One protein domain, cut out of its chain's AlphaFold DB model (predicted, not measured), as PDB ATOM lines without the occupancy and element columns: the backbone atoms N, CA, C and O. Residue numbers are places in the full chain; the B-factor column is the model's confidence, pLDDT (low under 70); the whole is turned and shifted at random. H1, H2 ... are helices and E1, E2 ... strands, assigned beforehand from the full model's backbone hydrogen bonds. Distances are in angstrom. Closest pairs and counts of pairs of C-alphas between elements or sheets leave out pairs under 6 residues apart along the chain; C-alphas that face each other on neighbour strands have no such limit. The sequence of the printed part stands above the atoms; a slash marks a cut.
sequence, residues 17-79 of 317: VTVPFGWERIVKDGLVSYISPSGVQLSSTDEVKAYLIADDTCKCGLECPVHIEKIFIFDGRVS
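What this domain is: This is residues 17 to 79 of the 317 residues of a protein of Stichopus japonicus (UniProt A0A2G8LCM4). Little regular structure: the hairpin E1-E2 and helix H1 make one side of an elongated domain, and short H2 lies on the other side, reached through the long loop of residues 54 to 67. The 63 printed residues hold E1, E2, H1 and H2 in that order, a two-stranded antiparallel sheet and a mixed class, with 23 residues in named elements. The whole is compact, radius of gyration of the C-alphas 10.9 A, spanning 31 by 19 by 19 A.

How they stand to each other: E1, residues 24 to 28, and E2, residues 31 to 35, form an antiparallel hairpin at 156 degrees, with N 26 and O 33 within hydrogen-bond range at 2.8 A. Residues 34 to 35 of E2 also pair antiparallel with residues 41 to 42. H1, residues 45 to 53, touches H2, residues 68 to 71; their closest C-alphas, Thr 45 and Ile 68, are 7.2 A apart. E1 is apart from both helices, and E2 from H2. Every O i to N i+4 pair in H1 is within range; H2 is too short for one.

Where its parts are: E1 begins at C-alpha 24 (163.088, 198.295, 159.546) and is 12.8 A long; E2 is 13.3 A and H1 12.3 A. H2, 5.4 A, ends at C-alpha 71 (172.423, 205.523, 159.850).

The domain as a whole: The C-alphas farthest apart, Asp 55 and Arg 77, are 32.3 A apart. The printed part has no cut, the link H1 to H2 is long, and no printed residue is under 70 in pLDDT.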
ATOM      1  N   VAL A  17     174.059 198.642 154.498       83.56
ATOM      2  CA  VAL A  17     173.606 199.493 155.597       83.56
ATOM      3  C   VAL A  17     173.154 198.615 156.742       83.56
ATOM      4  O   VAL A  17     172.240 197.802 156.584       83.56
ATOM      5  N   THR A  18     173.754 198.835 157.905       87.06
ATOM      6  CA  THR A  18     173.265 198.284 159.163       87.06
ATOM      7  C   THR A  18     172.029 199.060 159.593       87.06
ATOM      8  O   THR A  18     172.072 200.280 159.770       87.06
ATOM      9  N   VAL A  19     170.909 198.357 159.750       87.56
ATOM     10  CA  VAL A  19     169.660 198.955 160.228       87.56
ATOM     11  C   VAL A  19     169.657 198.931 161.763       87.56
ATOM     12  O   VAL A  19     169.946 197.883 162.339       87.56
ATOM     13  N   PRO A  20     169.346 200.049 162.448       87.19
ATOM     14  CA  PRO A  20     169.311 200.078 163.908       87.19
ATOM     15  C   PRO A  20     168.289 199.113 164.506       87.19
ATOM     16  O   PRO A  20     167.267 198.795 163.899       87.19
ATOM     17  N   PHE A  21     168.520 198.703 165.751       84.56
ATOM     18  CA  PHE A  21     167.627 197.775 166.435       84.56
ATOM     19  C   PHE A  21     166.199 198.330 166.560       84.56
ATOM     20  O   PHE A  21     165.987 199.451 167.025       84.56
ATOM     21  N   GLY A  22     165.206 197.521 166.182       85.94
ATOM     22  CA  GLY A  22     163.792 197.907 166.190       85.94
ATOM     23  C   GLY A  22     163.385 198.836 165.044       85.94
ATOM     24  O   GLY A  22     162.224 199.236 164.984       85.94
ATOM     25  N   TRP A  23     164.314 199.177 164.152       89.44
ATOM     26  CA  TRP A  23     164.021 199.849 162.897       89.44
ATOM     27  C   TRP A  23     163.986 198.827 161.767       89.44
ATOM     28  O   TRP A  23     164.710 197.835 161.776       89.44
ATOM     29  N   GLU A  24     163.153 199.088 160.770       91.44
ATOM     30  CA  GLU A  24     163.088 198.295 159.546       91.44
ATOM     31  C   GLU A  24     163.434 199.192 158.366       91.44
ATOM     32  O   GLU A  24     163.033 200.354 158.342       91.44
ATOM     33  N   ARG A  25     164.164 198.674 157.378       92.25
ATOM     34  CA  ARG A  25     164.428 199.375 156.120       92.25
ATOM     35  C   ARG A  25     163.751 198.622 154.986       92.25
ATOM     36  O   ARG A  25     164.088 197.476 154.712       92.25
ATOM     37  N   ILE A  26     162.844 199.296 154.297       90.94
ATOM     38  CA  ILE A  26     162.090 198.771 153.163       90.94
ATOM     39  C   ILE A  26     162.571 199.466 151.899       90.94
ATOM     40  O   ILE A  26     162.553 200.694 151.812       90.94
ATOM     41  N   VAL A  27     162.947 198.675 150.898       91.00
ATOM     42  CA  VAL A  27     163.252 199.160 149.549       91.00
ATOM     43  C   VAL A  27     162.167 198.656 148.607       91.00
ATOM     44  O   VAL A  27     162.018 197.448 148.427       91.00
ATOM     45  N   LYS A  28     161.394 199.567 148.016       89.19
ATOM     46  CA  LYS A  28     160.310 199.244 147.081       89.19
ATOM     47  C   LYS A  28     160.400 200.145 145.857       89.19
ATOM     48  O   LYS A  28     160.445 201.360 145.997       89.19
ATOM     49  N   ASP A  29     160.448 199.547 144.667       87.31
ATOM     50  CA  ASP A  29     160.536 200.265 143.384       87.31
ATOM     51  C   ASP A  29     161.715 201.264 143.306       87.31
ATOM     52  O   ASP A  29     161.651 202.284 142.627       87.31
ATOM     53  N   GLY A  30     162.804 200.988 144.034       84.44
ATOM     54  CA  GLY A  30     163.965 201.880 144.149       84.44
ATOM     55  C   GLY A  30     163.807 203.018 145.166       84.44
ATOM     56  O   GLY A  30     164.769 203.750 145.398       84.44
ATOM     57  N   LEU A  31     162.643 203.150 145.807       88.69
ATOM     58  CA  LEU A  31     162.428 204.054 146.933       88.69
ATOM     59  C   LEU A  31     162.764 203.344 148.243       88.69
ATOM     60  O   LEU A  31     162.324 202.220 148.491       88.69
ATOM     61  N   VAL A  32     163.515 204.021 149.104       92.88
ATOM     62  CA  VAL A  32     163.847 203.533 150.443       92.88
ATOM     63  C   VAL A  32     162.945 204.206 151.463       92.88
ATOM     64  O   VAL A  32     162.732 205.415 151.421       92.88
ATOM     65  N   SER A  33     162.444 203.428 152.413       93.19
ATOM     66  CA  SER A  33     161.753 203.935 153.592       93.19
ATOM     67  C   SER A  33     162.192 203.171 154.832       93.19
ATOM     68  O   SER A  33     162.551 202.000 154.754       93.19
ATOM     69  N   TYR A  34     162.174 203.838 155.974       93.75
ATOM     70  CA  TYR A  34     162.455 203.265 157.276       93.75
ATOM     71  C   TYR A  34     161.176 203.218 158.103       93.75
ATOM     72  O   TYR A  34     160.437 204.196 158.136       93.75
ATOM     73  N   ILE A  35     160.927 202.113 158.794       91.56
ATOM     74  CA  ILE A  35     159.866 202.007 159.794       91.56
ATOM     75  C   ILE A  35     160.511 202.118 161.171       91.56
ATOM     76  O   ILE A  35     161.440 201.381 161.494       91.56
ATOM     77  N   SER A  36     160.032 203.062 161.977       91.19
ATOM     78  CA  SER A  36     160.493 203.232 163.355       91.19
ATOM     79  C   SER A  36     159.941 202.135 164.280       91.19
ATOM     80  O   SER A  36     158.904 201.545 163.973       91.19
ATOM     81  N   PRO A  37     160.511 201.933 165.485       86.50
ATOM     82  CA  PRO A  37     159.974 200.995 166.481       86.50
ATOM     83  C   PRO A  37     158.522 201.273 166.909       86.50
ATOM     84  O   PRO A  37     157.901 200.454 167.585       86.50
ATOM     85  N   SER A  38     157.994 202.456 166.570       84.31
ATOM     86  CA  SER A  38     156.603 202.854 166.808       84.31
ATOM     87  C   SER A  38     155.683 202.657 165.593       84.31
ATOM     88  O   SER A  38     154.506 203.001 165.667       84.31
ATOM     89  N   GLY A  39     156.199 202.110 164.488       87.62
ATOM     90  CA  GLY A  39     155.455 201.851 163.253       87.62
ATOM     91  C   GLY A  39     155.354 203.044 162.301       87.62
ATOM     92  O   GLY A  39     154.601 202.987 161.333       87.62
ATOM     93  N   VAL A  40     156.081 204.139 162.551       88.50
ATOM     94  CA  VAL A  40     156.059 205.314 161.663       88.50
ATOM     95  C   VAL A  40     156.987 205.080 160.477       88.50
ATOM     96  O   VAL A  40     158.179 204.855 160.681       88.50
ATOM     97  N   GLN A  41     156.447 205.171 159.262       93.19
ATOM     98  CA  GLN A  41     157.213 205.096 158.020       93.19
ATOM     99  C   GLN A  41     157.809 206.466 157.667       93.19
ATOM    100  O   GLN A  41     157.102 207.470 157.648       93.19
ATOM    101  N   LEU A  42     159.107 206.489 157.378       93.69
ATOM    102  CA  LEU A  42     159.905 207.674 157.077       93.69
ATOM    103  C   LEU A  42     160.657 207.420 155.769       93.69
ATOM    104  O   LEU A  42     161.366 206.430 155.637       93.69
ATOM    105  N   SER A  43     160.489 208.293 154.793       92.94
ATOM    106  CA  SER A  43     160.980 208.167 153.414       92.94
ATOM    107  C   SER A  43     162.115 209.133 153.072       92.94
ATOM    108  O   SER A  43     162.695 209.054 151.991       92.94
ATOM    109  N   SER A  44     162.454 210.043 153.988       93.00
ATOM    110  CA  SER A  44     163.538 211.005 153.798       93.00
ATOM    111  C   SER A  44     164.263 211.344 155.096       93.00
ATOM    112  O   SER A  44     163.735 211.195 156.201       93.00
ATOM    113  N   THR A  45     165.480 211.868 154.957       92.62
ATOM    114  CA  THR A  45     166.292 212.350 156.081       92.62
ATOM    115  C   THR A  45     165.598 213.477 156.848       92.62
ATOM    116  O   THR A  45     165.719 213.545 158.070       92.62
ATOM    117  N   ASP A  46     164.847 214.342 156.162       92.88
ATOM    118  CA  ASP A  46     164.096 215.427 156.799       92.88
ATOM    119  C   ASP A  46     162.928 214.895 157.637       92.88
ATOM    120  O   ASP A  46     162.710 215.364 158.754       92.88
ATOM    121  N   GLU A  47     162.234 213.857 157.159       92.62
ATOM    122  CA  GLU A  47     161.207 213.163 157.944       92.62
ATOM    123  C   GLU A  47     161.804 212.482 159.179       92.62
ATOM    124  O   GLU A  47     161.225 212.561 160.263       92.62
ATOM    125  N   VAL A  48     162.993 211.881 159.058       92.50
ATOM    126  CA  VAL A  48     163.713 211.316 160.209       92.50
ATOM    127  C   VAL A  48     164.097 212.398 161.213       92.50
ATOM    128  O   VAL A  48     163.866 212.220 162.407       92.50
ATOM    129  N   LYS A  49     164.623 213.540 160.761       92.06
ATOM    130  CA  LYS A  49     164.933 214.680 161.640       92.06
ATOM    131  C   LYS A  49     163.685 215.158 162.376       92.06
ATOM    132  O   LYS A  49     163.713 215.273 163.600       92.06
ATOM    133  N   ALA A  50     162.585 215.372 161.657       90.12
ATOM    134  CA  ALA A  50     161.319 215.782 162.250       90.12
ATOM    135  C   ALA A  50     160.811 214.753 163.274       90.12
ATOM    136  O   ALA A  50     160.424 215.133 164.376       90.12
ATOM    137  N   TYR A  51     160.887 213.456 162.960       92.19
ATOM    138  CA  TYR A  51     160.518 212.376 163.879       92.19
ATOM    139  C   TYR A  51     161.394 212.362 165.142       92.19
ATOM    140  O   TYR A  51     160.890 212.175 166.249       92.19
ATOM    141  N   LEU A  52     162.705 212.575 165.007       89.94
ATOM    142  CA  LEU A  52     163.630 212.588 166.141       89.94
ATOM    143  C   LEU A  52     163.505 213.843 167.009       89.94
ATOM    144  O   LEU A  52     163.832 213.765 168.192       89.94
ATOM    145  N   ILE A  53     163.008 214.958 166.470       89.00
ATOM    146  CA  ILE A  53     162.742 216.194 167.225       89.00
ATOM    147  C   ILE A  53     161.346 216.172 167.856       89.00
ATOM    148  O   ILE A  53     161.161 216.749 168.920       89.00
ATOM    149  N   ALA A  54     160.382 215.492 167.231       88.00
ATOM    150  CA  ALA A  54     159.022 215.413 167.739       88.00
ATOM    151  C   ALA A  54     158.962 214.789 169.142       88.00
ATOM    152  O   ALA A  54     159.644 213.797 169.452       88.00
ATOM    153  N   ASP A  55     158.099 215.379 169.962       78.44
ATOM    154  CA  ASP A  55     157.697 214.831 171.247       78.44
ATOM    155  C   ASP A  55     156.859 213.560 171.017       78.44
ATOM    156  O   ASP A  55     156.242 213.373 169.966       78.44
ATOM    157  N   ASP A  56     156.887 212.636 171.975       80.06
ATOM    158  CA  ASP A  56     156.168 211.352 171.929       80.06
ATOM    159  C   ASP A  56     156.595 210.349 170.837       80.06
ATOM    160  O   ASP A  56     155.858 209.401 170.530       80.06
ATOM    161  N   THR A  57     157.800 210.481 170.274       85.00
ATOM    162  CA  THR A  57     158.379 209.461 169.384       85.00
ATOM    163  C   THR A  57     159.309 208.500 170.124       85.00
ATOM    164  O   THR A  57     160.114 208.893 170.971       85.00
ATOM    165  N   CYS A  58     159.221 207.201 169.809       81.12
ATOM    166  CA  CYS A  58     160.143 206.210 170.365       81.12
ATOM    167  C   CYS A  58     161.498 206.331 169.650       81.12
ATOM    168  O   CYS A  58     161.579 206.100 168.442       81.12
ATOM    169  N   LYS A  59     162.550 206.685 170.400       84.25
ATOM    170  CA  LYS A  59     163.938 206.844 169.914       84.25
ATOM    171  C   LYS A  59     164.844 205.668 170.326       84.25
ATOM    172  O   LYS A  59     166.064 205.779 170.317       84.25
ATOM    173  N   CYS A  60     164.246 204.552 170.747       80.06
ATOM    174  CA  CYS A  60     164.973 203.354 171.166       80.06
ATOM    175  C   CYS A  60     165.761 202.741 169.999       80.06
ATOM    176  O   CYS A  60     165.346 202.843 168.845       80.06
ATOM    177  N   GLY A  61     166.880 202.087 170.320       80.69
ATOM    178  CA  GLY A  61     167.723 201.399 169.339       80.69
ATOM    179  C   GLY A  61     168.668 202.303 168.546       80.69
ATOM    180  O   GLY A  61     169.417 201.797 167.722       80.69
ATOM    181  N   LEU A  62     168.661 203.616 168.801       86.06
ATOM    182  CA  LEU A  62     169.629 204.556 168.241       86.06
ATOM    183  C   LEU A  62     170.756 204.813 169.245       86.06
ATOM    184  O   LEU A  62     170.498 205.091 170.416       86.06
ATOM    185  N   GLU A  63     172.000 204.741 168.780       79.69
ATOM    186  CA  GLU A  63     173.173 205.089 169.580       79.69
ATOM    187  C   GLU A  63     173.324 206.612 169.672       79.69
ATOM    188  O   GLU A  63     173.242 207.324 168.669       79.69
ATOM    189  N   CYS A  64     173.547 207.127 170.883       75.94
ATOM    190  CA  CYS A  64     173.816 208.545 171.113       75.94
ATOM    191  C   CYS A  64     175.332 208.811 171.053       75.94
ATOM    192  O   CYS A  64     176.073 208.128 171.761       75.94
ATOM    193  N   PRO A  65     175.811 209.825 170.303       84.06
ATOM    194  CA  PRO A  65     175.049 210.785 169.499       84.06
ATOM    195  C   PRO A  65     174.576 210.212 168.150       84.06
ATOM    196  O   PRO A  65     175.339 209.592 167.407       84.06
ATOM    197  N   VAL A  66     173.313 210.486 167.807       84.25
ATOM    198  CA  VAL A  66     172.676 209.956 166.593       84.25
ATOM    199  C   VAL A  66     173.201 210.681 165.355       84.25
ATOM    200  O   VAL A  66     172.884 211.846 165.114       84.25
ATOM    201  N   HIS A  67     173.958 209.971 164.521       87.31
ATOM    202  CA  HIS A  67     174.411 210.471 163.223       87.31
ATOM    203  C   HIS A  67     173.415 210.082 162.129       87.31
ATOM    204  O   HIS A  67     173.584 209.066 161.455       87.31
ATOM    205  N   ILE A  68     172.374 210.902 161.948       87.94
ATOM    206  CA  ILE A  68     171.248 210.607 161.044       87.94
ATOM    207  C   ILE A  68     171.734 210.227 159.637       87.94
ATOM    208  O   ILE A  68     171.304 209.220 159.093       87.94
ATOM    209  N   GLU A  69     172.679 210.983 159.081       86.50
ATOM    210  CA  GLU A  69     173.176 210.799 157.708       86.50
ATOM    211  C   GLU A  69     173.970 209.503 157.503       86.50
ATOM    212  O   GLU A  69     174.065 209.011 156.383       86.50
ATOM    213  N   LYS A  70     174.535 208.939 158.575       85.25
ATOM    214  CA  LYS A  70     175.288 207.678 158.511       85.25
ATOM    215  C   LYS A  70     174.381 206.462 158.672       85.25
ATOM    216  O   LYS A  70     174.666 205.408 158.120       85.25
ATOM    217  N   ILE A  71     173.318 206.614 159.459       86.50
ATOM    218  CA  ILE A  71     172.423 205.523 159.850       86.50
ATOM    219  C   ILE A  71     171.273 205.370 158.842       86.50
ATOM    220  O   ILE A  71     170.896 204.258 158.468       86.50
ATOM    221  N   PHE A  72     170.714 206.492 158.390       89.94
ATOM    222  CA  PHE A  72     169.550 206.530 157.513       89.94
ATOM    223  C   PHE A  72     169.975 206.835 156.080       89.94
ATOM    224  O   PHE A  72     170.042 207.989 155.658       89.94
ATOM    225  N   ILE A  73     170.255 205.773 155.327       91.12
ATOM    226  CA  ILE A  73     170.667 205.851 153.928       91.12
ATOM    227  C   ILE A  73     169.471 205.507 153.039       91.12
ATOM    228  O   ILE A  73     169.050 204.353 152.919       91.12
ATOM    229  N   PHE A  74     168.942 206.544 152.388       90.81
ATOM    230  CA  PHE A  74     167.790 206.473 151.485       90.81
ATOM    231  C   PHE A  74     168.154 206.110 150.036       90.81
ATOM    232  O   PHE A  74     167.330 206.240 149.135       90.81
ATOM    233  N   ASP A  75     169.380 205.642 149.795       87.25
ATOM    234  CA  ASP A  75     169.805 205.172 148.476       87.25
ATOM    235  C   ASP A  75     169.354 203.721 148.247       87.25
ATOM    236  O   ASP A  75     169.799 202.795 148.930       87.25
ATOM    237  N   GLY A  76     168.464 203.515 147.271       83.44
ATOM    238  CA  GLY A  76     167.923 202.201 146.905       83.44
ATOM    239  C   GLY A  76     168.946 201.239 146.300       83.44
ATOM    240  O   GLY A  76     168.658 200.051 146.170       83.44
ATOM    241  N   ARG A  77     170.144 201.721 145.952       82.56
ATOM    242  CA  ARG A  77     171.253 200.900 145.432       82.56
ATOM    243  C   ARG A  77     172.026 200.177 146.532       82.56
ATOM    244  O   ARG A  77     172.816 199.281 146.244       82.56
ATOM    245  N   VAL A  78     171.813 200.586 147.776       82.06
ATOM    246  CA  VAL A  78     172.512 200.088 148.956       82.06
ATOM    247  C   VAL A  78     171.659 198.985 149.579       82.06
ATOM    248  O   VAL A  78     170.475 199.192 149.870       82.06
ATOM    249  N   SER A  79     172.221 197.792 149.753       77.56
ATOM    250  CA  SER A  79     171.528 196.674 150.399       77.56
ATOM    251  C   SER A  79     171.572 196.836 151.922       77.56
ATOM    252  O   SER A  79     172.396 197.573 152.451       77.56
TER     253      SER A  79